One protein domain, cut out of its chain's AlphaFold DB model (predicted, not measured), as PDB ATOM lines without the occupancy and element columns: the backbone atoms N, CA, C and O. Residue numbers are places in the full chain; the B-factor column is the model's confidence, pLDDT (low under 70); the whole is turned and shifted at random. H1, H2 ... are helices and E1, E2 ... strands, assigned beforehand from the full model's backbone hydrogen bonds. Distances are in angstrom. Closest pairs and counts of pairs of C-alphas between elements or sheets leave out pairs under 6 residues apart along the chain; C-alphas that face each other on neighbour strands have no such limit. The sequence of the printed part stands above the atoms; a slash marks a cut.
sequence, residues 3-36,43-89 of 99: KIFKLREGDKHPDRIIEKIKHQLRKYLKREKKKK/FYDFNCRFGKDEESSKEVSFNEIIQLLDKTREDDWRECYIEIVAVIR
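What this domain is: This is residues 3 to 36 and 43 to 89 of the 99 residues of an uncharacterized protein of hydrothermal vent metagenome (UniProt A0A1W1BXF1). What shape? Helices H1 and H2, side by side, cover one face of the antiparallel sheet E1, E3, E2 in two layers. What parts? It has 81 printed residues, mixed class, with E1, H1, E2, H2 and E3 in order. It is compact, radius of gyration of the C-alphas 13.0 A, spanning 41 by 24 by 18 A.

How they stand to each other: Which strands pair? E3, residues 79 to 89, is antiparallel to E2, residues 43 to 51; N 47 and O 85 are 2.9 A apart. And helices? H1, residues 14 to 33, touches H2, residues 62 to 74, opposite ways, with residues 14 to 22 alone; C-alphas 18 and 69 are closest, 6.7 A. Every O i to N i+4 pair in both is within hydrogen-bond range.

Where its parts are: What first? E1, residues 3 to 6, starts at (-38.448, -26.555, 2.613). What last? E3, 31.0 A long, ends at (-24.744, -12.668, -10.147).

The domain as a whole: Any cut? Across the cut C-alphas 36 and 43 are 10.3 A apart. Low confidence? No printed pLDDT is under 70.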
ATOM      1  N   LYS A   3     -37.902 -25.674   1.580       90.00
ATOM      2  CA  LYS A   3     -38.448 -26.555   2.613       90.00
ATOM      3  C   LYS A   3     -39.538 -25.866   3.428       90.00
ATOM      4  O   LYS A   3     -39.377 -24.726   3.849       90.00
ATOM      5  N   ILE A   4     -40.596 -26.618   3.711       90.06
ATOM      6  CA  ILE A   4     -41.589 -26.263   4.723       90.06
ATOM      7  C   ILE A   4     -41.074 -26.754   6.076       90.06
ATOM      8  O   ILE A   4     -40.745 -27.932   6.253       90.06
ATOM      9  N   PHE A   5     -40.960 -25.832   7.022       88.19
ATOM     10  CA  PHE A   5     -40.551 -26.104   8.386       88.19
ATOM     11  C   PHE A   5     -41.768 -26.073   9.296       88.19
ATOM     12  O   PHE A   5     -42.472 -25.072   9.368       88.19
ATOM     13  N   LYS A   6     -41.990 -27.163  10.028       87.25
ATOM     14  CA  LYS A   6     -43.015 -27.221  11.068       87.25
ATOM     15  C   LYS A   6     -42.461 -26.573  12.329       87.25
ATOM     16  O   LYS A   6     -41.518 -27.099  12.913       87.25
ATOM     17  N   LEU A   7     -43.026 -25.433  12.712       84.50
ATOM     18  CA  LEU A   7     -42.676 -24.679  13.919       84.50
ATOM     19  C   LEU A   7     -43.269 -25.324  15.174       84.50
ATOM     20  O   LEU A   7     -42.683 -25.238  16.250       84.50
ATOM     21  N   ARG A   8     -44.385 -26.041  15.012       77.75
ATOM     22  CA  ARG A   8     -44.966 -26.927  16.019       77.75
ATOM     23  C   ARG A   8     -44.956 -28.359  15.520       77.75
ATOM     24  O   ARG A   8     -45.807 -28.770  14.737       77.75
ATOM     25  N   GLU A   9     -43.993 -29.130  16.000       72.75
ATOM     26  CA  GLU A   9     -43.953 -30.571  15.776       72.75
ATOM     27  C   GLU A   9     -43.873 -31.292  17.127       72.75
ATOM     28  O   GLU A   9     -42.802 -31.398  17.731       72.75
ATOM     29  N   GLY A  10     -45.028 -31.772  17.597       71.00
ATOM     30  CA  GLY A  10     -45.158 -32.527  18.847       71.00
ATOM     31  C   GLY A  10     -44.818 -31.708  20.098       71.00
ATOM     32  O   GLY A  10     -45.193 -30.547  20.203       71.00
ATOM     33  N   ASP A  11     -44.087 -32.327  21.030       72.81
ATOM     34  CA  ASP A  11     -43.725 -31.800  22.364       72.81
ATOM     35  C   ASP A  11     -42.436 -30.941  22.365       72.81
ATOM     36  O   ASP A  11     -41.717 -30.803  23.351       72.81
ATOM     37  N   LYS A  12     -42.030 -30.414  21.205       76.50
ATOM     38  CA  LYS A  12     -40.815 -29.595  21.114       76.50
ATOM     39  C   LYS A  12     -41.157 -28.123  21.277       76.50
ATOM     40  O   LYS A  12     -42.018 -27.603  20.576       76.50
ATOM     41  N   HIS A  13     -40.396 -27.433  22.127       82.62
ATOM     42  CA  HIS A  13     -40.508 -25.984  22.268       82.62
ATOM     43  C   HIS A  13     -40.255 -25.268  20.925       82.62
ATOM     44  O   HIS A  13     -39.213 -25.519  20.301       82.62
ATOM     45  N   PRO A  14     -41.152 -24.350  20.510       81.25
ATOM     46  CA  PRO A  14     -41.060 -23.646  19.228       81.25
ATOM     47  C   PRO A  14     -39.758 -22.845  19.104       81.25
ATOM     48  O   PRO A  14     -39.140 -22.828  18.043       81.25
ATOM     49  N   ASP A  15     -39.261 -22.301  20.216       83.88
ATOM     50  CA  ASP A  15     -37.955 -21.641  20.318       83.88
ATOM     51  C   ASP A  15     -36.803 -22.472  19.755       83.88
ATOM     52  O   ASP A  15     -36.059 -22.034  18.876       83.88
ATOM     53  N   ARG A  16     -36.689 -23.726  20.206       87.06
ATOM     54  CA  ARG A  16     -35.616 -24.623  19.756       87.06
ATOM     55  C   ARG A  16     -35.751 -24.973  18.280       87.06
ATOM     56  O   ARG A  16     -34.749 -25.253  17.621       87.06
ATOM     57  N   ILE A  17     -36.977 -25.021  17.765       87.62
ATOM     58  CA  ILE A  17     -37.227 -25.281  16.347       87.62
ATOM     59  C   ILE A  17     -36.774 -24.075  15.522       87.62
ATOM     60  O   ILE A  17     -36.013 -24.250  14.570       87.62
ATOM     61  N   ILE A  18     -37.142 -22.862  15.930       87.12
ATOM     62  CA  ILE A  18     -36.731 -21.619  15.271       87.12
ATOM     63  C   ILE A  18     -35.209 -21.472  15.280       87.12
ATOM     64  O   ILE A  18     -34.611 -21.212  14.236       87.12
ATOM     65  N   GLU A  19     -34.545 -21.715  16.411       88.94
ATOM     66  CA  GLU A  19     -33.081 -21.690  16.477       88.94
ATOM     67  C   GLU A  19     -32.436 -22.710  15.530       88.94
ATOM     68  O   GLU A  19     -31.465 -22.387  14.835       88.94
ATOM     69  N   LYS A  20     -32.991 -23.928  15.441       89.75
ATOM     70  CA  LYS A  20     -32.528 -24.943  14.481       89.75
ATOM     71  C   LYS A  20     -32.670 -24.466  13.043       89.75
ATOM     72  O   LYS A  20     -31.734 -24.661  12.264       89.75
ATOM     73  N   ILE A  21     -33.792 -23.836  12.703       89.56
ATOM     74  CA  ILE A  21     -34.013 -23.243  11.382       89.56
ATOM     75  C   ILE A  21     -32.935 -22.187  11.130       89.56
ATOM     76  O   ILE A  21     -32.143 -22.356  10.204       89.56
ATOM     77  N   LYS A  22     -32.794 -21.177  12.004       90.06
ATOM     78  CA  LYS A  22     -31.768 -20.119  11.894       90.06
ATOM     79  C   LYS A  22     -30.365 -20.703  11.696       90.06
ATOM     80  O   LYS A  22     -29.605 -20.244  10.837       90.06
ATOM     81  N   HIS A  23     -30.017 -21.747  12.448       91.62
ATOM     82  CA  HIS A  23     -28.734 -22.431  12.313       91.62
ATOM     83  C   HIS A  23     -28.579 -23.130  10.952       91.62
ATOM     84  O   HIS A  23     -27.525 -23.006  10.321       91.62
ATOM     85  N   GLN A  24     -29.611 -23.829  10.464       90.00
ATOM     86  CA  GLN A  24     -29.592 -24.442   9.134       90.00
ATOM     87  C   GLN A  24     -29.430 -23.404   8.022       90.00
ATOM     88  O   GLN A  24     -28.592 -23.614   7.143       90.00
ATOM     89  N   LEU A  25     -30.153 -22.279   8.085       89.06
ATOM     90  CA  LEU A  25     -30.030 -21.207   7.094       89.06
ATOM     91  C   LEU A  25     -28.590 -20.669   7.066       89.06
ATOM     92  O   LEU A  25     -27.947 -20.660   6.018       89.06
ATOM     93  N   ARG A  26     -28.016 -20.332   8.231       88.44
ATOM     94  CA  ARG A  26     -26.616 -19.869   8.338       88.44
ATOM     95  C   ARG A  26     -25.619 -20.896   7.799       88.44
ATOM     96  O   ARG A  26     -24.649 -20.526   7.136       88.44
ATOM     97  N   LYS A  27     -25.837 -22.184   8.081       90.81
ATOM     98  CA  LYS A  27     -24.987 -23.274   7.582       90.81
ATOM     99  C   LYS A  27     -25.069 -23.391   6.060       90.81
ATOM    100  O   LYS A  27     -24.036 -23.603   5.425       90.81
ATOM    101  N   TYR A  28     -26.259 -23.217   5.488       89.81
ATOM    102  CA  TYR A  28     -26.466 -23.211   4.043       89.81
ATOM    103  C   TYR A  28     -25.747 -22.029   3.380       89.81
ATOM    104  O   TYR A  28     -24.905 -22.257   2.514       89.81
ATOM    105  N   LEU A  29     -25.950 -20.799   3.870       86.06
ATOM    106  CA  LEU A  29     -25.261 -19.606   3.356       86.06
ATOM    107  C   LEU A  29     -23.734 -19.763   3.407       86.06
ATOM    108  O   LEU A  29     -23.045 -19.497   2.424       86.06
ATOM    109  N   LYS A  30     -23.188 -20.240   4.535       87.81
ATOM    110  CA  LYS A  30     -21.740 -20.478   4.671       87.81
ATOM    111  C   LYS A  30     -21.224 -21.530   3.691       87.81
ATOM    112  O   LYS A  30     -20.099 -21.403   3.219       87.81
ATOM    113  N   ARG A  31     -21.999 -22.583   3.415       88.19
ATOM    114  CA  ARG A  31     -21.602 -23.648   2.485       88.19
ATOM    115  C   ARG A  31     -21.562 -23.140   1.048       88.19
ATOM    116  O   ARG A  31     -20.604 -23.436   0.346       88.19
ATOM    117  N   GLU A  32     -22.561 -22.367   0.644       85.75
ATOM    118  CA  GLU A  32     -22.629 -21.796  -0.702       85.75
ATOM    119  C   GLU A  32     -21.538 -20.740  -0.913       85.75
ATOM    120  O   GLU A  32     -20.778 -20.851  -1.868       85.75
ATOM    121  N   LYS A  33     -21.329 -19.817   0.042       81.44
ATOM    122  CA  LYS A  33     -20.240 -18.822  -0.031       81.44
ATOM    123  C   LYS A  33     -18.831 -19.428  -0.072       81.44
ATOM    124  O   LYS A  33     -17.904 -18.778  -0.532       81.44
ATOM    125  N   LYS A  34     -18.645 -20.650   0.442       83.81
ATOM    126  CA  LYS A  34     -17.356 -21.362   0.401       83.81
ATOM    127  C   LYS A  34     -17.059 -22.007  -0.952       83.81
ATOM    128  O   LYS A  34     -15.932 -22.461  -1.154       83.81
ATOM    129  N   LYS A  35     -18.036 -22.109  -1.855       82.19
ATOM    130  CA  LYS A  35     -17.785 -22.630  -3.198       82.19
ATOM    131  C   LYS A  35     -16.883 -21.646  -3.944       82.19
ATOM    132  O   LYS A  35     -17.045 -20.435  -3.837       82.19
ATOM    133  N   LYS A  36     -15.893 -22.172  -4.665       72.44
ATOM    134  CA  LYS A  36     -15.011 -21.339  -5.486       72.44
ATOM    135  C   LYS A  36     -15.809 -20.816  -6.676       72.44
ATOM    136  O   LYS A  36     -16.286 -21.610  -7.483       72.44
ATOM    137  N   PHE A  43     -20.463 -12.555  -7.804       80.19
ATOM    138  CA  PHE A  43     -20.710 -12.827  -6.390       80.19
ATOM    139  C   PHE A  43     -21.891 -13.786  -6.207       80.19
ATOM    140  O   PHE A  43     -22.753 -13.918  -7.076       80.19
ATOM    141  N   TYR A  44     -21.918 -14.477  -5.064       82.19
ATOM    142  CA  TYR A  44     -23.086 -15.255  -4.656       82.19
ATOM    143  C   TYR A  44     -24.142 -14.323  -4.079       82.19
ATOM    144  O   TYR A  44     -23.959 -13.779  -2.987       82.19
ATOM    145  N   ASP A  45     -25.240 -14.195  -4.805       84.62
ATOM    146  CA  ASP A  45     -26.473 -13.605  -4.322       84.62
ATOM    147  C   ASP A  45     -27.409 -14.710  -3.805       84.62
ATOM    148  O   ASP A  45     -27.314 -15.880  -4.195       84.62
ATOM    149  N   PHE A  46     -28.275 -14.363  -2.861       85.75
ATOM    150  CA  PHE A  46     -29.139 -15.319  -2.174       85.75
ATOM    151  C   PHE A  46     -30.585 -14.864  -2.261       85.75
ATOM    152  O   PHE A  46     -31.049 -14.102  -1.412       85.75
ATOM    153  N   ASN A  47     -31.317 -15.415  -3.226       89.75
ATOM    154  CA  ASN A  47     -32.756 -15.212  -3.303       89.75
ATOM    155  C   ASN A  47     -33.409 -15.966  -2.149       89.75
ATOM    156  O   ASN A  47     -33.355 -17.197  -2.070       89.75
ATOM    157  N   CYS A  48     -33.977 -15.203  -1.229       91.00
ATOM    158  CA  CYS A  48     -34.583 -15.681  -0.005       91.00
ATOM    159  C   CYS A  48     -36.094 -15.434  -0.094       91.00
ATOM    160  O   CYS A  48     -36.523 -14.339  -0.448       91.00
ATOM    161  N   ARG A  49     -36.913 -16.448   0.198       92.12
ATOM    162  CA  ARG A  49     -38.372 -16.317   0.254       92.12
ATOM    163  C   ARG A  49     -38.912 -16.910   1.541       92.12
ATOM    164  O   ARG A  49     -38.418 -17.940   2.010       92.12
ATOM    165  N   PHE A  50     -39.927 -16.260   2.093       92.44
ATOM    166  CA  PHE A  50     -40.577 -16.659   3.335       92.44
ATOM    167  C   PHE A  50     -42.088 -16.491   3.231       92.44
ATOM    168  O   PHE A  50     -42.566 -15.468   2.744       92.44
ATOM    169  N   GLY A  51     -42.838 -17.477   3.713       90.50
ATOM    170  CA  GLY A  51     -44.300 -17.447   3.730       90.50
ATOM    171  C   GLY A  51     -44.890 -18.513   4.639       90.50
ATOM    172  O   GLY A  51     -44.157 -19.267   5.280       90.50
ATOM    173  N   LYS A  52     -46.223 -18.600   4.686       87.56
ATOM    174  CA  LYS A  52     -46.902 -19.763   5.289       87.56
ATOM    175  C   LYS A  52     -46.725 -20.995   4.405       87.56
ATOM    176  O   LYS A  52     -46.463 -22.085   4.898       87.56
ATOM    177  N   ASP A  53     -46.771 -20.770   3.103       87.38
ATOM    178  CA  ASP A  53     -46.782 -21.760   2.037       87.38
ATOM    179  C   ASP A  53     -46.023 -21.204   0.820       87.38
ATOM    180  O   ASP A  53     -45.548 -20.066   0.837       87.38
ATOM    181  N   GLU A  54     -45.837 -22.027  -0.213       86.62
ATOM    182  CA  GLU A  54     -45.076 -21.643  -1.408       86.62
ATOM    183  C   GLU A  54     -45.750 -20.496  -2.182       86.62
ATOM    184  O   GLU A  54     -45.052 -19.609  -2.675       86.62
ATOM    185  N   GLU A  55     -47.085 -20.453  -2.223       86.44
ATOM    186  CA  GLU A  55     -47.854 -19.427  -2.944       86.44
ATOM    187  C   GLU A  55     -47.896 -18.093  -2.188       86.44
ATOM    188  O   GLU A  55     -47.754 -17.029  -2.791       86.44
ATOM    189  N   SER A  56     -48.030 -18.133  -0.860       87.38
ATOM    190  CA  SER A  56     -47.981 -16.950   0.008       87.38
ATOM    191  C   SER A  56     -46.558 -16.487   0.333       87.38
ATOM    192  O   SER A  56     -46.380 -15.495   1.051       87.38
ATOM    193  N   SER A  57     -45.538 -17.184  -0.184       89.94
ATOM    194  CA  SER A  57     -44.142 -16.823   0.031       89.94
ATOM    195  C   SER A  57     -43.766 -15.539  -0.703       89.94
ATOM    196  O   SER A  57     -44.006 -15.362  -1.898       89.94
ATOM    197  N   LYS A  58     -43.150 -14.619   0.036       91.00
ATOM    198  CA  LYS A  58     -42.650 -13.351  -0.495       91.00
ATOM    199  C   LYS A  58     -41.137 -13.384  -0.559       91.00
ATOM    200  O   LYS A  58     -40.501 -13.982   0.308       91.00
ATOM    201  N   GLU A  59     -40.571 -12.745  -1.581       91.88
ATOM    202  CA  GLU A  59     -39.136 -12.459  -1.607       91.88
ATOM    203  C   GLU A  59     -38.807 -11.482  -0.487       91.88
ATOM    204  O   GLU A  59     -39.416 -10.421  -0.374       91.88
ATOM    205  N   VAL A  60     -37.884 -11.894   0.371       91.81
ATOM    206  CA  VAL A  60     -37.481 -11.173   1.577       91.81
ATOM    207  C   VAL A  60     -35.981 -11.312   1.761       91.81
ATOM    208  O   VAL A  60     -35.365 -12.264   1.283       91.81
ATOM    209  N   SER A  61     -35.362 -10.394   2.490       89.12
ATOM    210  CA  SER A  61     -33.941 -10.516   2.823       89.12
ATOM    211  C   SER A  61     -33.692 -11.576   3.906       89.12
ATOM    212  O   SER A  61     -34.579 -11.957   4.673       89.12
ATOM    213  N   PHE A  62     -32.444 -12.036   4.046       86.25
ATOM    214  CA  PHE A  62     -32.084 -12.960   5.130       86.25
ATOM    215  C   PHE A  62     -32.396 -12.381   6.520       86.25
ATOM    216  O   PHE A  62     -32.807 -13.120   7.413       86.25
ATOM    217  N   ASN A  63     -32.203 -11.074   6.713       88.62
ATOM    218  CA  ASN A  63     -32.490 -10.425   7.990       88.62
ATOM    219  C   ASN A  63     -34.001 -10.400   8.271       88.62
ATOM    220  O   ASN A  63     -34.428 -10.698   9.383       88.62
ATOM    221  N   GLU A  64     -34.809 -10.145   7.242       90.81
ATOM    222  CA  GLU A  64     -36.267 -10.235   7.334       90.81
ATOM    223  C   GLU A  64     -36.735 -11.652   7.655       90.81
ATOM    224  O   GLU A  64     -37.625 -11.798   8.480       90.81
ATOM    225  N   ILE A  65     -36.112 -12.706   7.109       90.12
ATOM    226  CA  ILE A  65     -36.432 -14.090   7.508       90.12
ATOM    227  C   ILE A  65     -36.255 -14.279   9.018       90.12
ATOM    228  O   ILE A  65     -37.092 -14.914   9.653       90.12
ATOM    229  N   ILE A  66     -35.174 -13.749   9.603       89.75
ATOM    230  CA  ILE A  66     -34.934 -13.845  11.050       89.75
ATOM    231  C   ILE A  66     -36.049 -13.128  11.820       89.75
ATOM    232  O   ILE A  66     -36.606 -13.718  12.744       89.75
ATOM    233  N   GLN A  67     -36.394 -11.902  11.416       91.06
ATOM    234  CA  GLN A  67     -37.455 -11.113  12.049       91.06
ATOM    235  C   GLN A  67     -38.833 -11.770  11.903       91.06
ATOM    236  O   GLN A  67     -39.598 -11.825  12.861       91.06
ATOM    237  N   LEU A  68     -39.152 -12.289  10.717       89.69
ATOM    238  CA  LEU A  68     -40.402 -12.984  10.438       89.69
ATOM    239  C   LEU A  68     -40.486 -14.285  11.228       89.69
ATOM    240  O   LEU A  68     -41.522 -14.535  11.821       89.69
ATOM    241  N   LEU A  69     -39.407 -15.070  11.324       88.88
ATOM    242  CA  LEU A  69     -39.352 -16.254  12.191       88.88
ATOM    243  C   LEU A  69     -39.675 -15.911  13.648       88.88
ATOM    244  O   LEU A  69     -40.439 -16.630  14.290       88.88
ATOM    245  N   ASP A  70     -39.126 -14.809  14.158       88.88
ATOM    246  CA  ASP A  70     -39.426 -14.344  15.513       88.88
ATOM    247  C   ASP A  70     -40.894 -13.903  15.646       88.88
ATOM    248  O   ASP A  70     -41.544 -14.279  16.614       88.88
ATOM    249  N   LYS A  71     -41.478 -13.247  14.634       88.75
ATOM    250  CA  LYS A  71     -42.923 -12.939  14.611       88.75
ATOM    251  C   LYS A  71     -43.800 -14.186  14.543       88.75
ATOM    252  O   LYS A  71     -44.760 -14.303  15.288       88.75
ATOM    253  N   THR A  72     -43.450 -15.164  13.707       85.38
ATOM    254  CA  THR A  72     -44.204 -16.425  13.598       85.38
ATOM    255  C   THR A  72     -44.218 -17.220  14.901       85.38
ATOM    256  O   THR A  72     -45.117 -18.033  15.109       85.38
ATOM    257  N   ARG A  73     -43.236 -16.983  15.781       82.25
ATOM    258  CA  ARG A  73     -43.205 -17.514  17.144       82.25
ATOM    259  C   ARG A  73     -44.286 -16.887  18.015       82.25
ATOM    260  O   ARG A  73     -44.973 -17.612  18.722       82.25
ATOM    261  N   GLU A  74     -44.393 -15.561  17.977       84.44
ATOM    262  CA  GLU A  74     -45.383 -14.787  18.734       84.44
ATOM    263  C   GLU A  74     -46.802 -15.073  18.229       84.44
ATOM    264  O   GLU A  74     -47.706 -15.306  19.026       84.44
ATOM    265  N   ASP A  75     -46.962 -15.169  16.907       84.94
ATOM    266  CA  ASP A  75     -48.220 -15.500  16.228       84.94
ATOM    267  C   ASP A  75     -48.574 -16.999  16.277       84.94
ATOM    268  O   ASP A  75     -49.574 -17.427  15.694       84.94
ATOM    269  N   ASP A  76     -47.743 -17.818  16.924       81.00
ATOM    270  CA  ASP A  76     -47.982 -19.241  17.160       81.00
ATOM    271  C   ASP A  76     -48.249 -20.067  15.881       81.00
ATOM    272  O   ASP A  76     -49.098 -20.970  15.828       81.00
ATOM    273  N   TRP A  77     -47.515 -19.751  14.809       85.62
ATOM    274  CA  TRP A  77     -47.655 -20.436  13.526       85.62
ATOM    275  C   TRP A  77     -47.291 -21.917  13.647       85.62
ATOM    276  O   TRP A  77     -46.367 -22.318  14.354       85.62
ATOM    277  N   ARG A  78     -48.007 -22.757  12.895       87.44
ATOM    278  CA  ARG A  78     -47.766 -24.209  12.882       87.44
ATOM    279  C   ARG A  78     -46.614 -24.593  11.965       87.44
ATOM    280  O   ARG A  78     -45.828 -25.481  12.295       87.44
ATOM    281  N   GLU A  79     -46.499 -23.910  10.836       89.94
ATOM    282  CA  GLU A  79     -45.482 -24.144   9.821       89.94
ATOM    283  C   GLU A  79     -45.177 -22.868   9.036       89.94
ATOM    284  O   GLU A  79     -45.969 -21.926   9.022       89.94
ATOM    285  N   CYS A  80     -44.003 -22.842   8.415       90.56
ATOM    286  CA  CYS A  80     -43.563 -21.772   7.535       90.56
ATOM    287  C   CYS A  80     -42.768 -22.342   6.356       90.56
ATOM    288  O   CYS A  80     -41.935 -23.242   6.512       90.56
ATOM    289  N   TYR A  81     -42.984 -21.779   5.176       92.19
ATOM    290  CA  TYR A  81     -42.192 -22.036   3.987       92.19
ATOM    291  C   TYR A  81     -40.946 -21.153   3.982       92.19
ATOM    292  O   TYR A  81     -41.036 -19.936   4.151       92.19
ATOM    293  N   ILE A  82     -39.783 -21.768   3.756       91.56
ATOM    294  CA  ILE A  82     -38.526 -21.047   3.565       91.56
ATOM    295  C   ILE A  82     -37.821 -21.574   2.322       91.56
ATOM    296  O   ILE A  82     -37.526 -22.769   2.189       91.56
ATOM    297  N   GLU A  83     -37.475 -20.649   1.443       90.88
ATOM    298  CA  GLU A  83     -36.684 -20.901   0.251       90.88
ATOM    299  C   GLU A  83     -35.432 -20.026   0.271       90.88
ATOM    300  O   GLU A  83     -35.493 -18.825   0.502       90.88
ATOM    301  N   ILE A  84     -34.272 -20.645   0.057       90.19
ATOM    302  CA  ILE A  84     -33.001 -19.950  -0.156       90.19
ATOM    303  C   ILE A  84     -32.344 -20.552  -1.386       90.19
ATOM    304  O   ILE A  84     -31.955 -21.725  -1.373       90.19
ATOM    305  N   VAL A  85     -32.182 -19.757  -2.433       88.44
ATOM    306  CA  VAL A  85     -31.526 -20.152  -3.679       88.44
ATOM    307  C   VAL A  85     -30.265 -19.318  -3.843       88.44
ATOM    308  O   VAL A  85     -30.323 -18.094  -3.895       88.44
ATOM    309  N   ALA A  86     -29.116 -19.990  -3.893       88.31
ATOM    310  CA  ALA A  86     -27.857 -19.339  -4.224       88.31
ATOM    311  C   ALA A  86     -27.776 -19.171  -5.743       88.31
ATOM    312  O   ALA A  86     -27.826 -20.156  -6.480       88.31
ATOM    313  N   VAL A  87     -27.646 -17.930  -6.187       86.00
ATOM    314  CA  VAL A  87     -27.488 -17.553  -7.590       86.00
ATOM    315  C   VAL A  87     -26.174 -16.805  -7.747       86.00
ATOM    316  O   VAL A  87     -25.768 -16.030  -6.886       86.00
ATOM    317  N   ILE A  88     -25.464 -17.080  -8.835       85.94
ATOM    318  CA  ILE A  88     -24.261 -16.329  -9.182       85.94
ATOM    319  C   ILE A  88     -24.746 -15.109  -9.956       85.94
ATOM    320  O   ILE A  88     -25.333 -15.264 -11.025       85.94
ATOM    321  N   ARG A  89     -24.529 -13.912  -9.411       81.69
ATOM    322  CA  ARG A  89     -24.744 -12.668 -10.147       81.69
ATOM    323  C   ARG A  89     -23.409 -12.110 -10.596       81.69
ATOM    324  O   ARG A  89     -22.446 -12.068  -9.829       81.69
TER     325      ARG A  89